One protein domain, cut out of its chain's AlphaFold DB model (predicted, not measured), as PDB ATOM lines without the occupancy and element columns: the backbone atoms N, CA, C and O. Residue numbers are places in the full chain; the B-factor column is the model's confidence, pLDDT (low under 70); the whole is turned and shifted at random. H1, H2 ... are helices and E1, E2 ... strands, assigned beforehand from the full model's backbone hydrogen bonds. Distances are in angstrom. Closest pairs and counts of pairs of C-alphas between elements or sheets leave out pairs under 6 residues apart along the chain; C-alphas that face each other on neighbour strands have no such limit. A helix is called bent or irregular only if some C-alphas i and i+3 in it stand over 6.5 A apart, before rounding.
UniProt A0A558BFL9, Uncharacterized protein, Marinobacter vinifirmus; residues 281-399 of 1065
ATOM      1  N   GLU A 281     177.817 127.140 138.054       86.81
ATOM      2  CA  GLU A 281     179.039 126.686 137.383       86.81
ATOM      3  C   GLU A 281     180.311 127.350 137.944       86.81
ATOM      4  O   GLU A 281     181.363 126.716 138.071       86.81
ATOM      5  N   LEU A 282     180.204 128.623 138.341       87.75
ATOM      6  CA  LEU A 282     181.329 129.412 138.836       87.75
ATOM      7  C   LEU A 282     181.660 129.117 140.301       87.75
ATOM      8  O   LEU A 282     182.786 129.372 140.714       87.75
ATOM      9  N   LYS A 283     180.744 128.533 141.090       82.88
ATOM     10  CA  LYS A 283     180.946 128.291 142.537       82.88
ATOM     11  C   LYS A 283     182.151 127.400 142.858       82.88
ATOM     12  O   LYS A 283     182.630 127.422 143.989       82.88
ATOM     13  N   LYS A 284     182.620 126.600 141.893       76.56
ATOM     14  CA  LYS A 284     183.803 125.738 142.049       76.56
ATOM     15  C   LYS A 284     185.119 126.516 141.946       76.56
ATOM     16  O   LYS A 284     186.056 126.206 142.675       76.56
ATOM     17  N   ASP A 285     185.182 127.500 141.050       79.38
ATOM     18  CA  ASP A 285     186.432 128.171 140.664       79.38
ATOM     19  C   ASP A 285     186.514 129.623 141.176       79.38
ATOM     20  O   ASP A 285     187.608 130.146 141.389       79.38
ATOM     21  N   PHE A 286     185.364 130.254 141.422       87.06
ATOM     22  CA  PHE A 286     185.243 131.620 141.914       87.06
ATOM     23  C   PHE A 286     184.819 131.652 143.376       87.06
ATOM     24  O   PHE A 286     184.002 130.855 143.843       87.06
ATOM     25  N   LYS A 287     185.333 132.648 144.093       88.75
ATOM     26  CA  LYS A 287     184.978 132.932 145.480       88.75
ATOM     27  C   LYS A 287     184.347 134.318 145.587       88.75
ATOM     28  O   LYS A 287     184.847 135.257 144.963       88.75
ATOM     29  N   PRO A 288     183.285 134.476 146.395       89.62
ATOM     30  CA  PRO A 288     182.751 135.789 146.717       89.62
ATOM     31  C   PRO A 288     183.802 136.649 147.414       89.62
ATOM     32  O   PRO A 288     184.487 136.195 148.335       89.62
ATOM     33  N   VAL A 289     183.902 137.906 147.000       88.31
ATOM     34  CA  VAL A 289     184.761 138.904 147.628       88.31
ATOM     35  C   VAL A 289     183.898 139.776 148.522       88.31
ATOM     36  O   VAL A 289     182.977 140.438 148.055       88.31
ATOM     37  N   GLY A 290     184.215 139.801 149.819       78.00
ATOM     38  CA  GLY A 290     183.601 140.743 150.750       78.00
ATOM     39  C   GLY A 290     183.945 142.169 150.333       78.00
ATOM     40  O   GLY A 290     185.056 142.640 150.576       78.00
ATOM     41  N   PHE A 291     183.006 142.837 149.674       71.44
ATOM     42  CA  PHE A 291     183.118 144.225 149.264       71.44
ATOM     43  C   PHE A 291     181.914 144.978 149.813       71.44
ATOM     44  O   PHE A 291     180.779 144.746 149.413       71.44
ATOM     45  N   THR A 292     182.167 145.857 150.779       61.81
ATOM     46  CA  THR A 292     181.161 146.740 151.358       61.81
ATOM     47  C   THR A 292     181.579 148.172 151.080       61.81
ATOM     48  O   THR A 292     182.604 148.657 151.556       61.81
ATOM     49  N   SER A 293     180.782 148.872 150.289       58.62
ATOM     50  CA  SER A 293     180.882 150.320 150.147       58.62
ATOM     51  C   SER A 293     179.478 150.891 150.143       58.62
ATOM     52  O   SER A 293     178.569 150.248 149.624       58.62
ATOM     53  N   ASN A 294     179.307 152.088 150.694       58.53
ATOM     54  CA  ASN A 294     178.008 152.750 150.728       58.53
ATOM     55  C   ASN A 294     177.481 152.917 149.295       58.53
ATOM     56  O   ASN A 294     178.117 153.595 148.487       58.53
ATOM     57  N   GLN A 295     176.354 152.275 148.984       58.59
ATOM     58  CA  GLN A 295     175.646 152.506 147.729       58.59
ATOM     59  C   GLN A 295     175.046 153.924 147.768       58.59
ATOM     60  O   GLN A 295     174.445 154.290 148.780       58.59
ATOM     61  N   PRO A 296     175.231 154.750 146.726       54.84
ATOM     62  CA  PRO A 296     174.474 155.986 146.571       54.84
ATOM     63  C   PRO A 296     172.968 155.698 146.519       54.84
ATOM     64  O   PRO A 296     172.550 154.767 145.835       54.84
ATOM     65  N   ASP A 297     172.153 156.545 147.155       49.16
ATOM     66  CA  ASP A 297     170.681 156.434 147.148       49.16
ATOM     67  C   ASP A 297     170.060 156.537 145.731       49.16
ATOM     68  O   ASP A 297     168.881 156.251 145.544       49.16
ATOM     69  N   SER A 298     170.836 156.967 144.727       50.47
ATOM     70  CA  SER A 298     170.408 157.204 143.341       50.47
ATOM     71  C   SER A 298     170.456 155.973 142.425       50.47
ATOM     72  O   SER A 298     170.119 156.081 141.244       50.47
ATOM     73  N   ILE A 299     170.897 154.818 142.926       53.41
ATOM     74  CA  ILE A 299     171.019 153.595 142.132       53.41
ATOM     75  C   ILE A 299     169.677 152.844 142.126       53.41
ATOM     76  O   ILE A 299     169.150 152.473 143.173       53.41
ATOM     77  N   VAL A 300     169.120 152.620 140.931       53.72
ATOM     78  CA  VAL A 300     167.930 151.778 140.714       53.72
ATOM     79  C   VAL A 300     168.245 150.372 141.232       53.72
ATOM     80  O   VAL A 300     169.296 149.867 140.888       53.72
ATOM     81  N   SER A 301     167.397 149.792 142.090       53.47
ATOM     82  CA  SER A 301     167.546 148.474 142.752       53.47
ATOM     83  C   SER A 301     168.628 147.544 142.163       53.47
ATOM     84  O   SER A 301     168.375 146.889 141.153       53.47
ATOM     85  N   ASN A 302     169.791 147.453 142.823       63.00
ATOM     86  CA  ASN A 302     170.940 146.672 142.359       63.00
ATOM     87  C   ASN A 302     171.375 145.634 143.392       63.00
ATOM     88  O   ASN A 302     171.973 145.980 144.416       63.00
ATOM     89  N   ASP A 303     171.157 144.363 143.070       77.38
ATOM     90  CA  ASP A 303     171.910 143.282 143.691       77.38
ATOM     91  C   ASP A 303     173.245 143.140 142.953       77.38
ATOM     92  O   ASP A 303     173.298 142.990 141.728       77.38
ATOM     93  N   GLU A 304     174.339 143.223 143.706       86.06
ATOM     94  CA  GLU A 304     175.695 143.152 143.173       86.06
ATOM     95  C   GLU A 304     176.482 142.029 143.838       86.06
ATOM     96  O   GLU A 304     176.378 141.778 145.043       86.06
ATOM     97  N   ILE A 305     177.295 141.349 143.041       89.00
ATOM     98  CA  ILE A 305     178.145 140.264 143.510       89.00
ATOM     99  C   ILE A 305     179.515 140.469 142.892       89.00
ATOM    100  O   ILE A 305     179.661 140.494 141.672       89.00
ATOM    101  N   LEU A 306     180.538 140.583 143.733       92.25
ATOM    102  CA  LEU A 306     181.917 140.547 143.275       92.25
ATOM    103  C   LEU A 306     182.482 139.152 143.510       92.25
ATOM    104  O   LEU A 306     182.548 138.674 144.643       92.25
ATOM    105  N   LEU A 307     182.897 138.512 142.429       92.88
ATOM    106  CA  LEU A 307     183.548 137.216 142.426       92.88
ATOM    107  C   LEU A 307     185.006 137.389 142.009       92.88
ATOM    108  O   LEU A 307     185.329 138.244 141.186       92.88
ATOM    109  N   THR A 308     185.891 136.561 142.550       91.38
ATOM    110  CA  THR A 308     187.265 136.455 142.058       91.38
ATOM    111  C   THR A 308     187.697 135.005 141.987       91.38
ATOM    112  O   THR A 308     187.303 134.197 142.832       91.38
ATOM    113  N   ASP A 309     188.485 134.674 140.974       85.69
ATOM    114  CA  ASP A 309     189.151 133.384 140.895       85.69
ATOM    115  C   ASP A 309     190.601 133.479 141.393       85.69
ATOM    116  O   ASP A 309     191.104 134.517 141.825       85.69
ATOM    117  N   HIS A 310     191.294 132.350 141.349       74.50
ATOM    118  CA  HIS A 310     192.678 132.264 141.789       74.50
ATOM    119  C   HIS A 310     193.702 132.863 140.807       74.50
ATOM    120  O   HIS A 310     194.882 132.919 141.139       74.50
ATOM    121  N   SER A 311     193.285 133.275 139.607       73.44
ATOM    122  CA  SER A 311     194.151 133.883 138.591       73.44
ATOM    123  C   SER A 311     194.230 135.406 138.700       73.44
ATOM    124  O   SER A 311     194.951 136.029 137.928       73.44
ATOM    125  N   GLY A 312     193.499 136.008 139.644       79.31
ATOM    126  CA  GLY A 312     193.384 137.460 139.740       79.31
ATOM    127  C   GLY A 312     192.366 138.053 138.770       79.31
ATOM    128  O   GLY A 312     192.396 139.262 138.529       79.31
ATOM    129  N   TYR A 313     191.472 137.218 138.227       87.88
ATOM    130  CA  TYR A 313     190.300 137.662 137.489       87.88
ATOM    131  C   TYR A 313     189.190 138.064 138.465       87.88
ATOM    132  O   TYR A 313     188.876 137.331 139.410       87.88
ATOM    133  N   PHE A 314     188.593 139.234 138.238       92.69
ATOM    134  CA  PHE A 314     187.442 139.727 138.990       92.69
ATOM    135  C   PHE A 314     186.209 139.822 138.094       92.69
ATOM    136  O   PHE A 314     186.208 140.541 137.099       92.69
ATOM    137  N   LEU A 315     185.133 139.146 138.488       94.06
ATOM    138  CA  LEU A 315     183.839 139.224 137.824       94.06
ATOM    139  C   LEU A 315     182.855 139.964 138.728       94.06
ATOM    140  O   LEU A 315     182.466 139.473 139.789       94.06
ATOM    141  N   HIS A 316     182.455 141.155 138.301       93.94
ATOM    142  CA  HIS A 316     181.432 141.960 138.947       93.94
ATOM    143  C   HIS A 316     180.079 141.692 138.282       93.94
ATOM    144  O   HIS A 316     179.831 142.136 137.165       93.94
ATOM    145  N   VAL A 317     179.203 140.952 138.951       92.62
ATOM    146  CA  VAL A 317     177.852 140.664 138.463       92.62
ATOM    147  C   VAL A 317     176.892 141.711 139.011       92.62
ATOM    148  O   VAL A 317     176.792 141.873 140.228       92.62
ATOM    149  N   LEU A 318     176.181 142.398 138.117       90.81
ATOM    150  CA  LEU A 318     175.139 143.368 138.453       90.81
ATOM    151  C   LEU A 318     173.799 142.884 137.916       90.81
ATOM    152  O   LEU A 318     173.647 142.727 136.705       90.81
ATOM    153  N   VAL A 319     172.824 142.686 138.801       89.50
ATOM    154  CA  VAL A 319     171.453 142.365 138.397       89.50
ATOM    155  C   VAL A 319     170.636 143.651 138.374       89.50
ATOM    156  O   VAL A 319     170.419 144.276 139.411       89.50
ATOM    157  N   LEU A 320     170.208 144.052 137.177       86.94
ATOM    158  CA  LEU A 320     169.416 145.255 136.943       86.94
ATOM    159  C   LEU A 320     167.958 144.863 136.716       86.94
ATOM    160  O   LEU A 320     167.648 144.128 135.776       86.94
ATOM    161  N   HIS A 321     167.058 145.367 137.556       84.56
ATOM    162  CA  HIS A 321     165.629 145.079 137.450       84.56
ATOM    163  C   HIS A 321     164.844 146.257 136.877       84.56
ATOM    164  O   HIS A 321     165.009 147.405 137.290       84.56
ATOM    165  N   ASP A 322     163.923 145.945 135.967       82.25
ATOM    166  CA  ASP A 322     162.896 146.883 135.530       82.25
ATOM    167  C   ASP A 322     161.934 147.219 136.691       82.25
ATOM    168  O   ASP A 322     161.324 146.329 137.286       82.25
ATOM    169  N   GLY A 323     161.763 148.513 136.983       76.69
ATOM    170  CA  GLY A 323     160.826 149.026 137.990       76.69
ATOM    171  C   GLY A 323     159.343 148.919 137.609       76.69
ATOM    172  O   GLY A 323     158.487 149.310 138.401       76.69
ATOM    173  N   LEU A 324     159.030 148.405 136.414       88.00
ATOM    174  CA  LEU A 324     157.692 148.140 135.859       88.00
ATOM    175  C   LEU A 324     156.812 149.375 135.603       88.00
ATOM    176  O   LEU A 324     155.773 149.269 134.950       88.00
ATOM    177  N   SER A 325     157.212 150.555 136.078       83.81
ATOM    178  CA  SER A 325     156.491 151.804 135.844       83.81
ATOM    179  C   SER A 325     156.474 152.178 134.358       83.81
ATOM    180  O   SER A 325     157.412 151.902 133.599       83.81
ATOM    181  N   GLY A 326     155.368 152.785 133.927       84.38
ATOM    182  CA  GLY A 326     155.157 153.205 132.542       84.38
ATOM    183  C   GLY A 326     154.840 152.069 131.563       84.38
ATOM    184  O   GLY A 326     154.494 152.369 130.430       84.38
ATOM    185  N   ILE A 327     154.880 150.786 131.965       88.25
ATOM    186  CA  ILE A 327     154.536 149.654 131.075       88.25
ATOM    187  C   ILE A 327     153.148 149.827 130.447       88.25
ATOM    188  O   ILE A 327     152.948 149.464 129.290       88.25
ATOM    189  N   LEU A 328     152.175 150.360 131.187       87.69
ATOM    190  CA  LEU A 328     150.824 150.546 130.656       87.69
ATOM    191  C   LEU A 328     150.710 151.718 129.673       87.69
ATOM    192  O   LEU A 328     149.809 151.697 128.836       87.69
ATOM    193  N   ASP A 329     151.630 152.681 129.743       83.06
ATOM    194  CA  ASP A 329     151.660 153.858 128.876       83.06
ATOM    195  C   ASP A 329     152.462 153.595 127.595       83.06
ATOM    196  O   ASP A 329     151.977 153.846 126.491       83.06
ATOM    197  N   SER A 330     153.688 153.080 127.735       78.31
ATOM    198  CA  SER A 330     154.635 152.871 126.631       78.31
ATOM    199  C   SER A 330     154.665 151.448 126.081       78.31
ATOM    200  O   SER A 330     155.111 151.220 124.959       78.31
ATOM    201  N   GLY A 331     154.168 150.476 126.843       84.56
ATOM    202  CA  GLY A 331     154.196 149.064 126.490       84.56
ATOM    203  C   GLY A 331     155.545 148.377 126.679       84.56
ATOM    204  O   GLY A 331     156.491 148.926 127.240       84.56
ATOM    205  N   PHE A 332     155.611 147.115 126.247       86.19
ATOM    206  CA  PHE A 332     156.781 146.261 126.480       86.19
ATOM    207  C   PHE A 332     157.871 146.352 125.402       86.19
ATOM    208  O   PHE A 332     158.983 145.887 125.633       86.19
ATOM    209  N   ASN A 333     157.564 146.937 124.242       78.94
ATOM    210  CA  ASN A 333     158.522 147.082 123.139       78.94
ATOM    211  C   ASN A 333     159.404 148.330 123.262       78.94
ATOM    212  O   ASN A 333     160.351 148.481 122.493       78.94
ATOM    213  N   GLU A 334     159.096 149.239 124.191       77.69
ATOM    214  CA  GLU A 334     159.970 150.373 124.471       77.69
ATOM    215  C   GLU A 334     161.103 149.973 125.415       77.69
ATOM    216  O   GLU A 334     160.917 149.219 126.375       77.69
ATOM    217  N   PHE A 335     162.289 150.515 125.139       80.88
ATOM    218  CA  PHE A 335     163.436 150.370 126.018       80.88
ATOM    219  C   PHE A 335     163.227 151.189 127.290       80.88
ATOM    220  O   PHE A 335     162.794 152.341 127.246       80.88
ATOM    221  N   VAL A 336     163.595 150.614 128.429       80.19
ATOM    222  CA  VAL A 336     163.738 151.358 129.676       80.19
ATOM    223  C   VAL A 336     164.954 152.268 129.538       80.19
ATOM    224  O   VAL A 336     166.096 151.802 129.459       80.19
ATOM    225  N   GLU A 337     164.699 153.574 129.499       78.25
ATOM    226  CA  GLU A 337     165.727 154.603 129.592       78.25
ATOM    227  C   GLU A 337     165.919 155.005 131.055       78.25
ATOM    228  O   GLU A 337     164.979 155.404 131.749       78.25
ATOM    229  N   HIS A 338     167.158 154.923 131.531       79.06
ATOM    230  CA  HIS A 338     167.513 155.410 132.857       79.06
ATOM    231  C   HIS A 338     167.957 156.879 132.789       79.06
ATOM    232  O   HIS A 338     168.636 157.268 131.833       79.06
ATOM    233  N   PRO A 339     167.631 157.712 133.801       82.62
ATOM    234  CA  PRO A 339     168.158 159.069 133.886       82.62
ATOM    235  C   PRO A 339     169.685 159.065 133.803       82.62
ATOM    236  O   PRO A 339     170.327 158.190 134.386       82.62
ATOM    237  N   LYS A 340     170.274 160.070 133.142       84.12
ATOM    238  CA  LYS A 340     171.739 160.180 133.009       84.12
ATOM    239  C   LYS A 340     172.461 160.061 134.351       84.12
ATOM    240  O   LYS A 340     173.427 159.324 134.443       84.12
ATOM    241  N   GLU A 341     171.924 160.684 135.397       84.06
ATOM    242  CA  GLU A 341     172.459 160.614 136.764       84.06
ATOM    243  C   GLU A 341     172.522 159.174 137.311       84.06
ATOM    244  O   GLU A 341     173.468 158.813 138.007       84.06
ATOM    245  N   ALA A 342     171.540 158.328 136.978       81.44
ATOM    246  CA  ALA A 342     171.530 156.922 137.379       81.44
ATOM    247  C   ALA A 342     172.566 156.109 136.587       81.44
ATOM    248  O   ALA A 342     173.279 155.294 137.170       81.44
ATOM    249  N   VAL A 343     172.701 156.363 135.280       85.69
ATOM    250  CA  VAL A 343     173.708 155.706 134.425       85.69
ATOM    251  C   VAL A 343     175.132 156.119 134.819       85.69
ATOM    252  O   VAL A 343     176.012 155.268 134.941       85.69
ATOM    253  N   GLU A 344     175.355 157.403 135.104       86.88
ATOM    254  CA  GLU A 344     176.608 157.929 135.661       86.88
ATOM    255  C   GLU A 344     176.900 157.326 137.044       86.88
ATOM    256  O   GLU A 344     178.041 156.960 137.336       86.88
ATOM    257  N   GLY A 345     175.870 157.144 137.877       85.81
ATOM    258  CA  GLY A 345     175.969 156.440 139.156       85.81
ATOM    259  C   GLY A 345     176.411 154.981 139.004       85.81
ATOM    260  O   GLY A 345     177.299 154.537 139.732       85.81
ATOM    261  N   LEU A 346     175.854 154.251 138.029       86.94
ATOM    262  CA  LEU A 346     176.276 152.885 137.685       86.94
ATOM    263  C   LEU A 346     177.733 152.849 137.204       86.94
ATOM    264  O   LEU A 346     178.514 152.034 137.692       86.94
ATOM    265  N   ALA A 347     178.131 153.756 136.308       89.00
ATOM    266  CA  ALA A 347     179.516 153.848 135.841       89.00
ATOM    267  C   ALA A 347     180.484 154.141 137.000       89.00
ATOM    268  O   ALA A 347     181.487 153.450 137.170       89.00
ATOM    269  N   SER A 348     180.146 155.101 137.868       88.44
ATOM    270  CA  SER A 348     180.941 155.427 139.058       88.44
ATOM    271  C   SER A 348     181.014 154.260 140.049       88.44
ATOM    272  O   SER A 348     182.032 154.083 140.732       88.44
ATOM    273  N   ARG A 349     179.948 153.457 140.151       87.12
ATOM    274  CA  ARG A 349     179.928 152.240 140.968       87.12
ATOM    275  C   ARG A 349     180.919 151.216 140.430       87.12
ATOM    276  O   ARG A 349     181.741 150.723 141.205       87.12
ATOM    277  N   VAL A 350     180.873 150.944 139.126       91.12
ATOM    278  CA  VAL A 350     181.798 150.023 138.454       91.12
ATOM    279  C   VAL A 350     183.239 150.514 138.579       91.12
ATOM    280  O   VAL A 350     184.104 149.727 138.944       91.12
ATOM    281  N   GLU A 351     183.500 151.811 138.413       91.75
ATOM    282  CA  GLU A 351     184.828 152.408 138.619       91.75
ATOM    283  C   GLU A 351     185.346 152.182 140.048       91.75
ATOM    284  O   GLU A 351     186.515 151.859 140.262       91.75
ATOM    285  N   THR A 352     184.474 152.283 141.054       90.75
ATOM    286  CA  THR A 352     184.842 152.001 142.452       90.75
ATOM    287  C   THR A 352     185.223 150.532 142.645       90.75
ATOM    288  O   THR A 352     186.226 150.234 143.298       90.75
ATOM    289  N   VAL A 353     184.446 149.612 142.065       91.44
ATOM    290  CA  VAL A 353     184.718 148.165 142.103       91.44
ATOM    291  C   VAL A 353     186.017 147.837 141.372       91.44
ATOM    292  O   VAL A 353     186.855 147.118 141.913       91.44
ATOM    293  N   ALA A 354     186.220 148.407 140.184       93.19
ATOM    294  CA  ALA A 354     187.421 148.219 139.385       93.19
ATOM    295  C   ALA A 354     188.664 148.705 140.139       93.19
ATOM    296  O   ALA A 354     189.644 147.973 140.259       93.19
ATOM    297  N   ASN A 355     188.616 149.893 140.748       92.81
ATOM    298  CA  ASN A 355     189.720 150.412 141.560       92.81
ATOM    299  C   ASN A 355     189.984 149.569 142.816       92.81
ATOM    300  O   ASN A 355     191.140 149.354 143.188       92.81
ATOM    301  N   TYR A 356     188.935 149.038 143.446       92.00
ATOM    302  CA  TYR A 356     189.087 148.081 144.537       92.00
ATOM    303  C   TYR A 356     189.767 146.788 144.072       92.00
ATOM    304  O   TYR A 356     190.708 146.341 144.730       92.00
ATOM    305  N   ALA A 357     189.349 146.212 142.944       92.38
ATOM    306  CA  ALA A 357     189.962 145.019 142.367       92.38
ATOM    307  C   ALA A 357     191.437 145.265 142.005       92.38
ATOM    308  O   ALA A 357     192.295 144.500 142.437       92.38
ATOM    309  N   ARG A 358     191.754 146.392 141.352       92.38
ATOM    310  CA  ARG A 358     193.132 146.827 141.037       92.38
ATOM    311  C   ARG A 358     194.018 146.974 142.276       92.38
ATOM    312  O   ARG A 358     195.223 146.770 142.200       92.38
ATOM    313  N   SER A 359     193.439 147.323 143.429       91.62
ATOM    314  CA  SER A 359     194.185 147.419 144.692       91.62
ATOM    315  C   SER A 359     194.589 146.057 145.274       91.62
ATOM    316  O   SER A 359     195.378 146.003 146.221       91.62
ATOM    317  N   LYS A 360     194.032 144.953 144.759       89.62
ATOM    318  CA  LYS A 360     194.356 143.605 145.223       89.62
ATOM    319  C   LYS A 360     195.640 143.112 144.577       89.62
ATOM    320  O   LYS A 360     195.861 143.256 143.378       89.62
ATOM    321  N   VAL A 361     196.482 142.495 145.402       82.06
ATOM    322  CA  VAL A 361     197.686 141.808 144.934       82.06
ATOM    323  C   VAL A 361     197.267 140.714 143.954       82.06
ATOM    324  O   VAL A 361     196.354 139.946 144.252       82.06
ATOM    325  N   GLY A 362     197.927 140.669 142.798       77.56
ATOM    326  CA  GLY A 362     197.671 139.669 141.764       77.56
ATOM    327  C   GLY A 362     196.543 140.010 140.787       77.56
ATOM    328  O   GLY A 362     196.250 139.172 139.947       77.56
ATOM    329  N   PHE A 363     195.927 141.200 140.847       87.44
ATOM    330  CA  PHE A 363     194.937 141.629 139.849       87.44
ATOM    331  C   PHE A 363     195.487 141.518 138.416       87.44
ATOM    332  O   PHE A 363     196.548 142.070 138.124       87.44
ATOM    333  N   GLN A 364     194.750 140.833 137.535       83.12
ATOM    334  CA  GLN A 364     195.094 140.689 136.114       83.12
ATOM    335  C   GLN A 364     194.131 141.463 135.218       83.12
ATOM    336  O   GLN A 364     194.557 142.279 134.407       83.12
ATOM    337  N   HIS A 365     192.833 141.206 135.363       86.62
ATOM    338  CA  HIS A 365     191.775 141.901 134.640       86.62
ATOM    339  C   HIS A 365     190.447 141.755 135.386       86.62
ATOM    340  O   HIS A 365     190.319 140.956 136.323       86.62
ATOM    341  N   GLY A 366     189.436 142.503 134.958       91.38
ATOM    342  CA  GLY A 366     188.083 142.294 135.444       91.38
ATOM    343  C   GLY A 366     187.021 142.641 134.422       91.38
ATOM    344  O   GLY A 366     187.280 143.317 133.430       91.38
ATOM    345  N   ASP A 367     185.825 142.134 134.672       93.88
ATOM    346  CA  ASP A 367     184.655 142.345 133.836       93.88
ATOM    347  C   ASP A 367     183.457 142.713 134.705       93.88
ATOM    348  O   ASP A 367     183.317 142.244 135.840       93.88
ATOM    349  N   THR A 368     182.548 143.510 134.153       94.19
ATOM    350  CA  THR A 368     181.186 143.623 134.667       94.19
ATOM    351  C   THR A 368     180.218 142.890 133.753       94.19
ATOM    352  O   THR A 368     180.141 143.189 132.563       94.19
ATOM    353  N   LEU A 369     179.482 141.938 134.331       94.06
ATOM    354  CA  LEU A 369     178.392 141.215 133.686       94.06
ATOM    355  C   LEU A 369     177.060 141.774 134.186       94.06
ATOM    356  O   LEU A 369     176.674 141.555 135.337       94.06
ATOM    357  N   PHE A 370     176.364 142.487 133.310       92.56
ATOM    358  CA  PHE A 370     175.017 142.979 133.543       92.56
ATOM    359  C   PHE A 370     173.997 141.894 133.213       92.56
ATOM    360  O   PHE A 370     173.946 141.397 132.086       92.56
ATOM    361  N   ILE A 371     173.166 141.559 134.196       92.12
ATOM    362  CA  ILE A 371     172.040 140.645 134.053       92.12
ATOM    363  C   ILE A 371     170.755 141.452 134.138       92.12
ATOM    364  O   ILE A 371     170.451 142.039 135.175       92.12
ATOM    365  N   PHE A 372     169.988 141.472 133.053       87.81
ATOM    366  CA  PHE A 372     168.731 142.212 132.994       87.81
ATOM    367  C   PHE A 372     167.549 141.332 133.404       87.81
ATOM    368  O   PHE A 372     167.298 140.285 132.802       87.81
ATOM    369  N   GLY A 373     166.833 141.775 134.436       87.56
ATOM    370  CA  GLY A 373     165.598 141.185 134.940       87.56
ATOM    371  C   GLY A 373     164.363 142.037 134.634       87.56
ATOM    372  O   GLY A 373     164.408 143.001 133.876       87.56
ATOM    373  N   GLY A 374     163.233 141.689 135.247       89.56
ATOM    374  CA  GLY A 374     161.932 142.320 135.012       89.56
ATOM    375  C   GLY A 374     160.972 141.427 134.226       89.56
ATOM    376  O   GLY A 374     161.002 140.205 134.376       89.56
ATOM    377  N   LEU A 375     160.118 142.040 133.401       91.12
ATOM    378  CA  LEU A 375     159.065 141.363 132.624       91.12
ATOM    379  C   LEU A 375     159.273 141.433 131.099       91.12
ATOM    380  O   LEU A 375     158.313 141.266 130.345       91.12
ATOM    381  N   GLY A 376     160.511 141.658 130.648       87.75
ATOM    382  CA  GLY A 376     160.898 141.555 129.236       87.75
ATOM    383  C   GLY A 376     160.909 142.851 128.435       87.75
ATOM    384  O   GLY A 376     160.881 142.781 127.212       87.75
ATOM    385  N   ARG A 377     160.964 144.019 129.091       86.06
ATOM    386  CA  ARG A 377     161.373 145.260 128.415       86.06
ATOM    387  C   ARG A 377     162.882 145.259 128.200       86.06
ATOM    388  O   ARG A 377     163.629 144.874 129.099       86.06
ATOM    389  N   GLY A 378     163.324 145.721 127.035       81.38
ATOM    390  CA  GLY A 378     164.742 145.985 126.796       81.38
ATOM    391  C   GLY A 378     165.240 147.119 127.694       81.38
ATOM    392  O   GLY A 378     164.469 148.001 128.063       81.38
ATOM    393  N   ILE A 379     166.528 147.132 128.030       81.00
ATOM    394  CA  ILE A 379     167.158 148.236 128.767       81.00
ATOM    395  C   ILE A 379     168.258 148.827 127.893       81.00
ATOM    396  O   ILE A 379     169.081 148.092 127.351       81.00
ATOM    397  N   MET A 380     168.274 150.152 127.757       81.44
ATOM    398  CA  MET A 380     169.303 150.858 126.999       81.44
ATOM    399  C   MET A 380     170.212 151.631 127.955       81.44
ATOM    400  O   MET A 380     169.786 152.580 128.612       81.44
ATOM    401  N   LEU A 381     171.480 151.221 128.024       83.50
ATOM    402  CA  LEU A 381     172.507 151.871 128.837       83.50
ATOM    403  C   LEU A 381     173.593 152.448 127.931       83.50
ATOM    404  O   LEU A 381     174.209 151.730 127.146       83.50
ATOM    405  N   GLY A 382     173.826 153.754 128.051       82.75
ATOM    406  CA  GLY A 382     174.901 154.462 127.362       82.75
ATOM    407  C   GLY A 382     175.898 155.014 128.368       82.75
ATOM    408  O   GLY A 382     175.580 155.957 129.087       82.75
ATOM    409  N   PHE A 383     177.094 154.431 128.426       87.06
ATOM    410  CA  PHE A 383     178.151 154.881 129.327       87.06
ATOM    411  C   PHE A 383     179.089 155.859 128.609       87.06
ATOM    412  O   PHE A 383     179.769 155.483 127.656       87.06
ATOM    413  N   ASP A 384     179.145 157.106 129.085       85.12
ATOM    414  CA  ASP A 384     180.060 158.132 128.556       85.12
ATOM    415  C   ASP A 384     181.520 157.901 128.991       85.12
ATOM    416  O   ASP A 384     182.455 158.371 128.339       85.12
ATOM    417  N   HIS A 385     181.720 157.205 130.111       84.56
ATOM    418  CA  HIS A 385     183.014 156.762 130.626       84.56
ATOM    419  C   HIS A 385     182.896 155.331 131.138       84.56
ATOM    420  O   HIS A 385     181.878 154.948 131.718       84.56
ATOM    421  N   TRP A 386     183.963 154.563 130.951       90.31
ATOM    422  CA  TRP A 386     184.096 153.202 131.443       90.31
ATOM    423  C   TRP A 386     185.550 152.969 131.876       90.31
ATOM    424  O   TRP A 386     186.434 153.558 131.247       90.31
ATOM    425  N   PRO A 387     185.826 152.170 132.925       89.69
ATOM    426  CA  PRO A 387     187.195 151.966 133.374       89.69
ATOM    427  C   PRO A 387     188.047 151.309 132.281       89.69
ATOM    428  O   PRO A 387     187.636 150.318 131.675       89.69
ATOM    429  N   ASP A 388     189.265 151.818 132.088       79.75
ATOM    430  CA  ASP A 388     190.250 151.192 131.200       79.75
ATOM    431  C   ASP A 388     190.553 149.752 131.666       79.75
ATOM    432  O   ASP A 388     190.577 149.465 132.869       79.75
ATOM    433  N   ASP A 389     190.780 148.835 130.720       76.88
ATOM    434  CA  ASP A 389     191.076 147.414 130.980       76.88
ATOM    435  C   ASP A 389     189.996 146.652 131.783       76.88
ATOM    436  O   ASP A 389     190.275 145.621 132.404       76.88
ATOM    437  N   TRP A 390     188.751 147.143 131.770       90.75
ATOM    438  CA  TRP A 390     187.604 146.498 132.412       90.75
ATOM    439  C   TRP A 390     186.518 146.176 131.386       90.75
ATOM    440  O   TRP A 390     186.005 147.075 130.721       90.75
ATOM    441  N   GLY A 391     186.136 144.909 131.232       91.00
ATOM    442  CA  GLY A 391     185.112 144.538 130.252       91.00
ATOM    443  C   GLY A 391     183.691 144.908 130.683       91.00
ATOM    444  O   GLY A 391     183.384 145.029 131.871       91.00
ATOM    445  N   CYS A 392     182.817 145.095 129.695       91.88
ATOM    446  CA  CYS A 392     181.408 145.442 129.862       91.88
ATOM    447  C   CYS A 392     180.565 144.484 129.023       91.88
ATOM    448  O   CYS A 392     180.596 144.565 127.792       91.88
ATOM    449  N   HIS A 393     179.846 143.580 129.690       93.00
ATOM    450  CA  HIS A 393     179.101 142.508 129.033       93.00
ATOM    451  C   HIS A 393     177.664 142.445 129.532       93.00
ATOM    452  O   HIS A 393     177.381 142.723 130.698       93.00
ATOM    453  N   PHE A 394     176.762 142.039 128.652       91.12
ATOM    454  CA  PHE A 394     175.323 142.039 128.863       91.12
ATOM    455  C   PHE A 394     174.740 140.668 128.546       91.12
ATOM    456  O   PHE A 394     174.893 140.165 127.434       91.12
ATOM    457  N   LEU A 395     174.022 140.081 129.499       92.31
ATOM    458  CA  LEU A 395     173.355 138.800 129.305       92.31
ATOM    459  C   LEU A 395     171.965 138.827 129.953       92.31
ATOM    460  O   LEU A 395     171.869 138.892 131.180       92.31
ATOM    461  N   PRO A 396     170.870 138.781 129.171       91.69
ATOM    462  CA  PRO A 396     169.523 138.688 129.723       91.69
ATOM    463  C   PRO A 396     169.376 137.476 130.648       91.69
ATOM    464  O   PRO A 396     169.948 136.413 130.397       91.69
ATOM    465  N   ILE A 397     168.576 137.601 131.712       92.50
ATOM    466  CA  ILE A 397     168.385 136.493 132.661       92.50
ATOM    467  C   ILE A 397     167.766 135.244 132.007       92.50
ATOM    468  O   ILE A 397     168.053 134.118 132.419       92.50
ATOM    469  N   SER A 398     166.933 135.430 130.981       91.81
ATOM    470  CA  SER A 398     166.355 134.352 130.174       91.81
ATOM    471  C   SER A 398     167.444 133.520 129.493       91.81
ATOM    472  O   SER A 398     167.443 132.294 129.609       91.81
ATOM    473  N   ASP A 399     168.402 134.187 128.851       93.06
ATOM    474  CA  ASP A 399     169.512 133.554 128.145       93.06
ATOM    475  C   ASP A 399     170.548 132.965 129.103       93.06
ATOM    476  O   ASP A 399     171.022 131.859 128.861       93.06
TER     477      ASP A 399
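What this domain is: This is residues 281 to 399 of the 1065 residues of an uncharacterized protein of Marinobacter vinifirmus (UniProt A0A558BFL9). What does this domain look like? One strongly twisted sheet of five strands has the long helix H3 over one of its faces, running along E3 and E4, while the long links of residues 289 to 301 and 373 to 389 pass on either side of H3. At one end of the long axis lies the loop with the short helix H2, and the short helix H1 only grazes the sheet. What is it made of? The printed part has 119 residues with three named helices and five named strands, in the order H1 E1 E2 E3 H2 H3 E4 E5; the sheet, in the order E1 E2 E3 E4 E5, is mixed, and so is the class, with helices and strands. How large is it? It is compact, with a radius of gyration of the C-alphas of 15.2 A, yet elongated in outline, spanning 50 by 30 by 23 A.

Where its parts are: Where are the strands? The three of 8 residues are E2, residues 302 to 309, 22.6 A long, E3, residues 313 to 320, 22.2 A, and E4, residues 365 to 372, 23.1 A. E5, residues 390 to 396, measures 19.9 A and ends with C-alpha 396 at (169.523, 138.688, 129.723), and E1, residues 286 to 288, measures 6.8 A. Where are the helices? H3, residues 340 to 358, runs 26.5 A from C-alpha 340 at (171.739, 160.180, 133.009) to C-alpha 358 at (193.132, 146.827, 141.037). H2 is residues 327 to 330, 5.5 A, and H1 is residues 281 to 284, beginning with C-alpha 281 at (179.039, 126.686, 137.383). Is a helix irregular? H1 is irregular, but only just: C-alphas 281 and 284 are 6.7 A apart.

How they stand to each other: How are the strands joined? E1, E2 and E3 form a meander, each strand the antiparallel neighbour of the one before, in two hairpins; N 287 and O 308 are 2.8 A apart, and N 307 and O 315 are 2.8 A apart, both within hydrogen-bond range. E3 and E4 are parallel at 18 degrees, with N 316 and O 367 at 2.8 A; E4 and E5 are parallel at 23 degrees, with N 370 and O 393 at 2.8 A. The edge strands are E1 and E5. Where does H3 stand? It is on the sheet at a height of 8.6 A, over E3 and E4, and runs along the strands, at 22 degrees to E3 on the local plane; this gives two layers, a sheet with a helix on one face. The closest C-alphas of H3 and E3 are those of Ala 357 and Phe 314, 6.8 A, and of H3 and E4 those of Ala 354 and Gly 366, 7.1 A. E3, H2 H3, E4 is a strand-helix-strand unit, two parallel neighbour strands with helices between, and its crossover is right-handed. What of the short helices? H2 is not on the sheet and is apart from H3, while H1 only grazes the sheet with residues 282 to 284 and is near E2, with 6 pairs of C-alphas within 10 A. How do the helix backbones look? In H3 every O i to N i+4 pair is within hydrogen-bond range; H1 and H2 are too short for such a pair.

The domain as a whole: How far does it reach? The two C-alphas farthest apart are those of Asp 329 and Val 361, 50.2 A, and the printed part has no cut. Which links are long? E1 to E2 has 13 residues between them and E4 to E5 has 17; in the latter link, residues 379 to 380 pair in parallel with residues 336 to 337. Where is confidence low? The mean pLDDT of the printed part is 83.7, and residues 292 to 302, of which 302 belongs to E2, are under 70.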